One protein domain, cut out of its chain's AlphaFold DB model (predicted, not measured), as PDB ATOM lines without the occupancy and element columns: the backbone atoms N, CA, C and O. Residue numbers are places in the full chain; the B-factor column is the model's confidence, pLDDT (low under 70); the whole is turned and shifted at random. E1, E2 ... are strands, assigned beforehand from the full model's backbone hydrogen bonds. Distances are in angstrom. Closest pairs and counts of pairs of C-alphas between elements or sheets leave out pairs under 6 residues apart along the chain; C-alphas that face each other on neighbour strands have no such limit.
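This is residues 2 to 69 of the 69 residues of an uncharacterized protein of Roseburia sp (UniProt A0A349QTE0). There is little regular structure here: the chain winds in stacked turns as a small solenoid, with short strands E1, E2 and E3 side by side as one wall. Residues 16 to 38 and 43 to 63 loop round from each strand to the next. The printed part has 68 residues, no named helix and three strands, parallel in the order E1, E2, E3; the class is all strand, with 11 residues in named elements. It is compact, with a radius of gyration of the C-alphas of 11.1 A, and spans 28 by 26 by 16 A.

Start at the inner strand E2, residues 39 to 42. Edge strand E1, residues 13 to 15, is parallel to it at 5 degrees; look for N 41 and O 14, 2.9 A apart, within hydrogen-bond range. Edge strand E3, residues 64 to 67, is parallel to E2 at 33 degrees, with N 66 and O 40 within hydrogen-bond range at 2.9 A. E1 and E3 are apart.

Find C-alpha 13 at (-8.433, -51.525, -33.225), where E1 begins its 7.0 A. E2 runs 9.9 A; E3 runs 10.0 A to C-alpha 67 at (-2.269, -44.095, -23.398).

The C-alphas farthest apart, those of Ser 10 and Asn 50, are 29.4 A apart. Both links are long, the printed part has no cut, and no printed residue is under 70 in pLDDT.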
ATOM      1  N   SER A   2       7.867 -45.760 -40.992       94.62
ATOM      2  CA  SER A   2       6.908 -45.200 -41.958       94.62
ATOM      3  C   SER A   2       6.040 -46.294 -42.583       94.62
ATOM      4  O   SER A   2       6.580 -47.344 -42.932       94.62
ATOM      5  N   GLY A   3       4.743 -46.037 -42.776       95.38
ATOM      6  CA  GLY A   3       3.852 -46.911 -43.555       95.38
ATOM      7  C   GLY A   3       3.602 -48.313 -42.986       95.38
ATOM      8  O   GLY A   3       3.300 -49.220 -43.751       95.38
ATOM      9  N   MET A   4       3.796 -48.533 -41.681       97.19
ATOM     10  CA  MET A   4       3.756 -49.883 -41.099       97.19
ATOM     11  C   MET A   4       2.368 -50.540 -41.168       97.19
ATOM     12  O   MET A   4       2.289 -51.755 -41.334       97.19
ATOM     13  N   PHE A   5       1.310 -49.741 -41.063       97.06
ATOM     14  CA  PHE A   5      -0.091 -50.135 -41.177       97.06
ATOM     15  C   PHE A   5      -0.758 -49.258 -42.248       97.06
ATOM     16  O   PHE A   5      -1.755 -48.624 -41.997       97.06
ATOM     17  N   CYS A   6      -0.150 -49.101 -43.422       97.38
ATOM     18  CA  CYS A   6      -0.791 -48.366 -44.518       97.38
ATOM     19  C   CYS A   6      -1.853 -49.252 -45.186       97.38
ATOM     20  O   CYS A   6      -1.583 -50.435 -45.420       97.38
ATOM     21  N   ASP A   7      -3.012 -48.683 -45.514       97.69
ATOM     22  CA  ASP A   7      -4.134 -49.329 -46.211       97.69
ATOM     23  C   ASP A   7      -4.630 -50.622 -45.529       97.69
ATOM     24  O   ASP A   7      -5.112 -51.564 -46.168       97.69
ATOM     25  N   CYS A   8      -4.525 -50.700 -44.202       97.50
ATOM     26  CA  CYS A   8      -5.099 -51.768 -43.395       97.50
ATOM     27  C   CYS A   8      -6.588 -51.485 -43.135       97.50
ATOM     28  O   CYS A   8      -7.029 -51.376 -41.994       97.50
ATOM     29  N   GLU A   9      -7.387 -51.426 -44.204       94.38
ATOM     30  CA  GLU A   9      -8.802 -51.015 -44.180       94.38
ATOM     31  C   GLU A   9      -9.688 -51.833 -43.225       94.38
ATOM     32  O   GLU A   9     -10.727 -51.354 -42.805       94.38
ATOM     33  N   SER A  10      -9.311 -53.065 -42.861       96.25
ATOM     34  CA  SER A  10     -10.071 -53.898 -41.908       96.25
ATOM     35  C   SER A  10      -9.617 -53.763 -40.448       96.25
ATOM     36  O   SER A  10     -10.172 -54.429 -39.571       96.25
ATOM     37  N   LEU A  11      -8.578 -52.973 -40.168       95.75
ATOM     38  CA  LEU A  11      -8.023 -52.807 -38.828       95.75
ATOM     39  C   LEU A  11      -8.856 -51.790 -38.047       95.75
ATOM     40  O   LEU A  11      -8.676 -50.591 -38.204       95.75
ATOM     41  N   SER A  12      -9.749 -52.263 -37.178       95.31
ATOM     42  CA  SER A  12     -10.604 -51.375 -36.377       95.31
ATOM     43  C   SER A  12      -9.958 -50.886 -35.078       95.31
ATOM     44  O   SER A  12     -10.290 -49.820 -34.549       95.31
ATOM     45  N   GLU A  13      -9.042 -51.688 -34.541       95.19
ATOM     46  CA  GLU A  13      -8.433 -51.525 -33.225       95.19
ATOM     47  C   GLU A  13      -6.962 -51.930 -33.272       95.19
ATOM     48  O   GLU A  13      -6.623 -52.986 -33.811       95.19
ATOM     49  N   LEU A  14      -6.089 -51.122 -32.666       96.38
ATOM     50  CA  LEU A  14      -4.661 -51.407 -32.631       96.38
ATOM     51  C   LEU A  14      -4.033 -51.080 -31.275       96.38
ATOM     52  O   LEU A  14      -4.060 -49.946 -30.805       96.38
ATOM     53  N   ASP A  15      -3.388 -52.079 -30.677       97.31
ATOM     54  CA  ASP A  15      -2.563 -51.918 -29.482       97.31
ATOM     55  C   ASP A  15      -1.073 -51.954 -29.849       97.31
ATOM     56  O   ASP A  15      -0.500 -53.012 -30.117       97.31
ATOM     57  N   VAL A  16      -0.438 -50.783 -29.825       96.94
ATOM     58  CA  VAL A  16       1.012 -50.588 -29.978       96.94
ATOM     59  C   VAL A  16       1.630 -50.054 -28.684       96.94
ATOM     60  O   VAL A  16       2.683 -49.416 -28.701       96.94
ATOM     61  N   SER A  17       1.024 -50.349 -27.530       98.06
ATOM     62  CA  SER A  17       1.470 -49.845 -26.219       98.06
ATOM     63  C   SER A  17       2.903 -50.223 -25.840       98.06
ATOM     64  O   SER A  17       3.512 -49.609 -24.968       98.06
ATOM     65  N   ARG A  18       3.473 -51.221 -26.516       97.56
ATOM     66  CA  ARG A  18       4.849 -51.681 -26.304       97.56
ATOM     67  C   ARG A  18       5.885 -50.962 -27.164       97.56
ATOM     68  O   ARG A  18       7.072 -51.249 -27.021       97.56
ATOM     69  N   PHE A  19       5.466 -50.092 -28.079       97.12
ATOM     70  CA  PHE A  19       6.393 -49.392 -28.961       97.12
ATOM     71  C   PHE A  19       7.072 -48.249 -28.202       97.12
ATOM     72  O   PHE A  19       6.422 -47.420 -27.572       97.12
ATOM     73  N   ASP A  20       8.401 -48.215 -28.285       97.62
ATOM     74  CA  ASP A  20       9.220 -47.083 -27.862       97.62
ATOM     75  C   ASP A  20       9.567 -46.273 -29.113       97.62
ATOM     76  O   ASP A  20      10.390 -46.698 -29.929       97.62
ATOM     77  N   THR A  21       8.895 -45.137 -29.300       97.25
ATOM     78  CA  THR A  21       9.108 -44.272 -30.468       97.25
ATOM     79  C   THR A  21       9.963 -43.049 -30.138       97.25
ATOM     80  O   THR A  21      10.186 -42.219 -31.013       97.25
ATOM     81  N   SER A  22      10.521 -42.965 -28.919       97.75
ATOM     82  CA  SER A  22      11.314 -41.818 -28.432       97.75
ATOM     83  C   SER A  22      12.495 -41.432 -29.330       97.75
ATOM     84  O   SER A  22      12.850 -40.259 -29.422       97.75
ATOM     85  N   ASN A  23      13.072 -42.408 -30.036       97.81
ATOM     86  CA  ASN A  23      14.212 -42.218 -30.938       97.81
ATOM     87  C   ASN A  23      13.858 -42.402 -32.424       97.81
ATOM     88  O   ASN A  23      14.750 -42.446 -33.275       97.81
ATOM     89  N   VAL A  24      12.577 -42.563 -32.761       97.94
ATOM     90  CA  VAL A  24      12.146 -42.741 -34.152       97.94
ATOM     91  C   VAL A  24      12.078 -41.378 -34.832       97.94
ATOM     92  O   VAL A  24      11.505 -40.438 -34.297       97.94
ATOM     93  N   THR A  25      12.648 -41.276 -36.033       98.31
ATOM     94  CA  THR A  25      12.728 -40.011 -36.785       98.31
ATOM     95  C   THR A  25      11.744 -39.914 -37.952       98.31
ATOM     96  O   THR A  25      11.540 -38.837 -38.509       98.31
ATOM     97  N   ASP A  26      11.105 -41.023 -38.327       98.44
ATOM     98  CA  ASP A  26      10.137 -41.073 -39.427       98.44
ATOM     99  C   ASP A  26       8.988 -42.028 -39.101       98.44
ATOM    100  O   ASP A  26       9.197 -43.234 -38.927       98.44
ATOM    101  N   MET A  27       7.783 -41.479 -39.011       98.25
ATOM    102  CA  MET A  27       6.530 -42.187 -38.768       98.25
ATOM    103  C   MET A  27       5.445 -41.731 -39.760       98.25
ATOM    104  O   MET A  27       4.249 -41.833 -39.483       98.25
ATOM    105  N   ARG A  28       5.857 -41.214 -40.924       98.56
ATOM    106  CA  ARG A  28       4.931 -40.798 -41.981       98.56
ATOM    107  C   ARG A  28       4.095 -41.972 -42.467       98.56
ATOM    108  O   ARG A  28       4.590 -43.102 -42.536       98.56
ATOM    109  N   PHE A  29       2.848 -41.686 -42.827       98.38
ATOM    110  CA  PHE A  29       1.902 -42.656 -43.390       98.38
ATOM    111  C   PHE A  29       1.651 -43.905 -42.530       98.38
ATOM    112  O   PHE A  29       1.218 -44.924 -43.056       98.38
ATOM    113  N   MET A  30       1.976 -43.885 -41.231       97.62
ATOM    114  CA  MET A  30       1.990 -45.104 -40.415       97.62
ATOM    115  C   MET A  30       0.642 -45.838 -40.384       97.62
ATOM    116  O   MET A  30       0.683 -47.060 -40.324       97.62
ATOM    117  N   PHE A  31      -0.472 -45.106 -40.482       97.75
ATOM    118  CA  PHE A  31      -1.860 -45.591 -40.535       97.75
ATOM    119  C   PHE A  31      -2.616 -45.018 -41.746       97.75
ATOM    120  O   PHE A  31      -3.824 -44.809 -41.705       97.75
ATOM    121  N   TYR A  32      -1.906 -44.630 -42.808       98.19
ATOM    122  CA  TYR A  32      -2.520 -43.948 -43.947       98.19
ATOM    123  C   TYR A  32      -3.631 -44.800 -44.567       98.19
ATOM    124  O   TYR A  32      -3.391 -45.957 -44.888       98.19
ATOM    125  N   TYR A  33      -4.822 -44.218 -44.732       97.94
ATOM    126  CA  TYR A  33      -6.013 -44.889 -45.269       97.94
ATOM    127  C   TYR A  33      -6.453 -46.152 -44.504       97.94
ATOM    128  O   TYR A  33      -7.169 -46.996 -45.038       97.94
ATOM    129  N   ASP A  34      -6.150 -46.234 -43.206       97.62
ATOM    130  CA  ASP A  34      -6.794 -47.197 -42.308       97.62
ATOM    131  C   ASP A  34      -8.229 -46.750 -41.987       97.62
ATOM    132  O   ASP A  34      -8.525 -46.212 -40.915       97.62
ATOM    133  N   THR A  35      -9.134 -46.916 -42.953       97.38
ATOM    134  CA  THR A  35     -10.474 -46.305 -42.938       97.38
ATOM    135  C   THR A  35     -11.360 -46.764 -41.783       97.38
ATOM    136  O   THR A  35     -12.209 -45.992 -41.340       97.38
ATOM    137  N   GLU A  36     -11.159 -47.977 -41.263       97.50
ATOM    138  CA  GLU A  36     -11.923 -48.514 -40.127       97.50
ATOM    139  C   GLU A  36     -11.221 -48.316 -38.774       97.50
ATOM    140  O   GLU A  36     -11.810 -48.628 -37.739       97.50
ATOM    141  N   LEU A  37      -9.990 -47.782 -38.735       97.25
ATOM    142  CA  LEU A  37      -9.227 -47.641 -37.492       97.25
ATOM    143  C   LEU A  37      -9.817 -46.545 -36.606       97.25
ATOM    144  O   LEU A  37      -9.706 -45.354 -36.902       97.25
ATOM    145  N   ILE A  38     -10.410 -46.958 -35.486       96.12
ATOM    146  CA  ILE A  38     -11.109 -46.067 -34.550       96.12
ATOM    147  C   ILE A  38     -10.279 -45.822 -33.289       96.12
ATOM    148  O   ILE A  38     -10.252 -44.692 -32.785       96.12
ATOM    149  N   ASN A  39      -9.621 -46.868 -32.779       95.25
ATOM    150  CA  ASN A  39      -8.914 -46.849 -31.499       95.25
ATOM    151  C   ASN A  39      -7.459 -47.288 -31.658       95.25
ATOM    152  O   ASN A  39      -7.178 -48.403 -32.105       95.25
ATOM    153  N   VAL A  40      -6.542 -46.431 -31.204       97.12
ATOM    154  CA  VAL A  40      -5.117 -46.754 -31.087       97.12
ATOM    155  C   VAL A  40      -4.680 -46.594 -29.638       97.12
ATOM    156  O   VAL A  40      -4.786 -45.506 -29.063       97.12
ATOM    157  N   TRP A  41      -4.161 -47.673 -29.056       97.88
ATOM    158  CA  TRP A  41      -3.544 -47.657 -27.735       97.88
ATOM    159  C   TRP A  41      -2.028 -47.578 -27.852       97.88
ATOM    160  O   TRP A  41      -1.393 -48.426 -28.481       97.88
ATOM    161  N   VAL A  42      -1.450 -46.570 -27.209       97.94
ATOM    162  CA  VAL A  42      -0.006 -46.315 -27.160       97.94
ATOM    163  C   VAL A  42       0.511 -46.413 -25.726       97.94
ATOM    164  O   VAL A  42      -0.264 -46.445 -24.770       97.94
ATOM    165  N   GLY A  43       1.829 -46.512 -25.573       97.94
ATOM    166  CA  GLY A  43       2.491 -46.567 -24.271       97.94
ATOM    167  C   GLY A  43       3.114 -45.229 -23.902       97.94
ATOM    168  O   GLY A  43       3.207 -44.330 -24.734       97.94
ATOM    169  N   GLU A  44       3.622 -45.120 -22.675       96.88
ATOM    170  CA  GLU A  44       4.274 -43.896 -22.171       96.88
ATOM    171  C   GLU A  44       5.482 -43.448 -23.008       96.88
ATOM    172  O   GLU A  44       5.859 -42.280 -22.995       96.88
ATOM    173  N   LYS A  45       6.095 -44.378 -23.745       97.31
ATOM    174  CA  LYS A  45       7.246 -44.114 -24.612       97.31
ATOM    175  C   LYS A  45       6.883 -43.784 -26.060       97.31
ATOM    176  O   LYS A  45       7.772 -43.678 -26.908       97.31
ATOM    177  N   TRP A  46       5.596 -43.635 -26.358       97.06
ATOM    178  CA  TRP A  46       5.158 -43.107 -27.638       97.06
ATOM    179  C   TRP A  46       5.396 -41.595 -27.675       97.06
ATOM    180  O   TRP A  46       4.678 -40.817 -27.051       97.06
ATOM    181  N   SER A  47       6.417 -41.186 -28.418       96.88
ATOM    182  CA  SER A  47       6.741 -39.794 -28.713       96.88
ATOM    183  C   SER A  47       6.726 -39.554 -30.220       96.88
ATOM    184  O   SER A  47       7.201 -40.379 -31.003       96.88
ATOM    185  N   THR A  48       6.191 -38.403 -30.615       96.62
ATOM    186  CA  THR A  48       6.233 -37.886 -31.988       96.62
ATOM    187  C   THR A  48       7.152 -36.672 -32.122       96.62
ATOM    188  O   THR A  48       7.291 -36.134 -33.214       96.62
ATOM    189  N   GLU A  49       7.804 -36.237 -31.038       97.50
ATOM    190  CA  GLU A  49       8.542 -34.966 -30.987       97.50
ATOM    191  C   GLU A  49       9.748 -34.929 -31.942       97.50
ATOM    192  O   GLU A  49      10.050 -33.897 -32.534       97.50
ATOM    193  N   ASN A  50      10.410 -36.078 -32.111       96.06
ATOM    194  CA  ASN A  50      11.608 -36.238 -32.934       96.06
ATOM    195  C   ASN A  50      11.283 -36.787 -34.331       96.06
ATOM    196  O   ASN A  50      12.192 -36.993 -35.141       96.06
ATOM    197  N   ALA A  51      10.004 -37.052 -34.609       97.88
ATOM    198  CA  ALA A  51       9.563 -37.786 -35.779       97.88
ATOM    199  C   ALA A  51       8.851 -36.890 -36.791       97.88
ATOM    200  O   ALA A  51       8.043 -36.028 -36.458       97.88
ATOM    201  N   LYS A  52       9.088 -37.183 -38.067       98.50
ATOM    202  CA  LYS A  52       8.199 -36.780 -39.156       98.50
ATOM    203  C   LYS A  52       6.890 -37.564 -39.064       98.50
ATOM    204  O   LYS A  52       6.927 -38.795 -39.037       98.50
ATOM    205  N   VAL A  53       5.761 -36.863 -38.986       97.94
ATOM    206  CA  VAL A  53       4.420 -37.440 -38.754       97.94
ATOM    207  C   VAL A  53       3.394 -37.032 -39.813       97.94
ATOM    208  O   VAL A  53       2.189 -37.172 -39.610       97.94
ATOM    209  N   GLU A  54       3.862 -36.513 -40.946       98.31
ATOM    210  CA  GLU A  54       3.012 -36.138 -42.069       98.31
ATOM    211  C   GLU A  54       2.153 -37.330 -42.508       98.31
ATOM    212  O   GLU A  54       2.635 -38.462 -42.623       98.31
ATOM    213  N   ASP A  55       0.862 -37.061 -42.700       98.06
ATOM    214  CA  ASP A  55      -0.149 -38.024 -43.138       98.06
ATOM    215  C   ASP A  55      -0.257 -39.306 -42.293       98.06
ATOM    216  O   ASP A  55      -0.861 -40.280 -42.737       98.06
ATOM    217  N   MET A  56       0.276 -39.315 -41.063       97.31
ATOM    218  CA  MET A  56       0.291 -40.494 -40.187       97.31
ATOM    219  C   MET A  56      -1.090 -41.142 -40.030       97.31
ATOM    220  O   MET A  56      -1.158 -42.363 -40.041       97.31
ATOM    221  N   PHE A  57      -2.147 -40.335 -39.912       97.06
ATOM    222  CA  PHE A  57      -3.545 -40.771 -39.769       97.06
ATOM    223  C   PHE A  57      -4.453 -40.229 -40.889       97.06
ATOM    224  O   PHE A  57      -5.663 -40.079 -40.708       97.06
ATOM    225  N   SER A  58      -3.885 -39.826 -42.030       97.56
ATOM    226  CA  SER A  58      -4.692 -39.278 -43.127       97.56
ATOM    227  C   SER A  58      -5.585 -40.376 -43.706       97.56
ATOM    228  O   SER A  58      -5.105 -41.465 -44.006       97.56
ATOM    229  N   GLY A  59      -6.886 -40.103 -43.823       97.12
ATOM    230  CA  GLY A  59      -7.882 -41.092 -44.249       97.12
ATOM    231  C   GLY A  59      -8.386 -42.034 -43.146       97.12
ATOM    232  O   GLY A  59      -9.284 -42.823 -43.421       97.12
ATOM    233  N   CYS A  60      -7.877 -41.945 -41.910       96.94
ATOM    234  CA  CYS A  60      -8.396 -42.736 -40.789       96.94
ATOM    235  C   CYS A  60      -9.719 -42.191 -40.246       96.94
ATOM    236  O   CYS A  60      -9.944 -40.979 -40.216       96.94
ATOM    237  N   SER A  61     -10.511 -43.083 -39.653       95.69
ATOM    238  CA  SER A  61     -11.697 -42.741 -38.851       95.69
ATOM    239  C   SER A  61     -11.393 -42.639 -37.346       95.69
ATOM    240  O   SER A  61     -12.267 -42.875 -36.508       95.69
ATOM    241  N   ILE A  62     -10.146 -42.309 -36.986       94.19
ATOM    242  CA  ILE A  62      -9.664 -42.387 -35.604       94.19
ATOM    243  C   ILE A  62     -10.404 -41.404 -34.689       94.19
ATOM    244  O   ILE A  62     -10.515 -40.213 -34.976       94.19
ATOM    245  N   SER A  63     -10.886 -41.905 -33.551       90.50
ATOM    246  CA  SER A  63     -11.547 -41.084 -32.526       90.50
ATOM    247  C   SER A  63     -10.548 -40.442 -31.557       90.50
ATOM    248  O   SER A  63     -10.780 -39.347 -31.045       90.50
ATOM    249  N   GLY A  64      -9.409 -41.104 -31.338       88.94
ATOM    250  CA  GLY A  64      -8.297 -40.605 -30.543       88.94
ATOM    251  C   GLY A  64      -7.183 -41.636 -30.366       88.94
ATOM    252  O   GLY A  64      -7.358 -42.831 -30.609       88.94
ATOM    253  N   VAL A  65      -6.027 -41.157 -29.907       95.62
ATOM    254  CA  VAL A  65      -4.888 -41.982 -29.489       95.62
ATOM    255  C   VAL A  65      -4.847 -41.984 -27.963       95.62
ATOM    256  O   VAL A  65      -4.761 -40.921 -27.349       95.62
ATOM    257  N   THR A  66      -4.932 -43.162 -27.343       96.44
ATOM    258  CA  THR A  66      -5.070 -43.304 -25.884       96.44
ATOM    259  C   THR A  66      -3.843 -43.972 -25.277       96.44
ATOM    260  O   THR A  66      -3.397 -45.009 -25.760       96.44
ATOM    261  N   ILE A  67      -3.319 -43.424 -24.177       96.25
ATOM    262  CA  ILE A  67      -2.269 -44.095 -23.398       96.25
ATOM    263  C   ILE A  67      -2.898 -45.247 -22.611       96.25
ATOM    264  O   ILE A  67      -3.856 -45.048 -21.860       96.25
ATOM    265  N   LYS A  68      -2.359 -46.455 -22.781       93.88
ATOM    266  CA  LYS A  68      -2.753 -47.635 -22.010       93.88
ATOM    267  C   LYS A  68      -2.013 -47.636 -20.668       93.88
ATOM    268  O   LYS A  68      -0.787 -47.569 -20.664       93.88
ATOM    269  N   GLN A  69      -2.774 -47.657 -19.569       77.56
ATOM    270  CA  GLN A  69      -2.254 -47.777 -18.195       77.56
ATOM    271  C   GLN A  69      -1.659 -49.164 -17.934       77.56
ATOM    272  O   GLN A  69      -2.155 -50.141 -18.545       77.56
TER     273      GLN A  69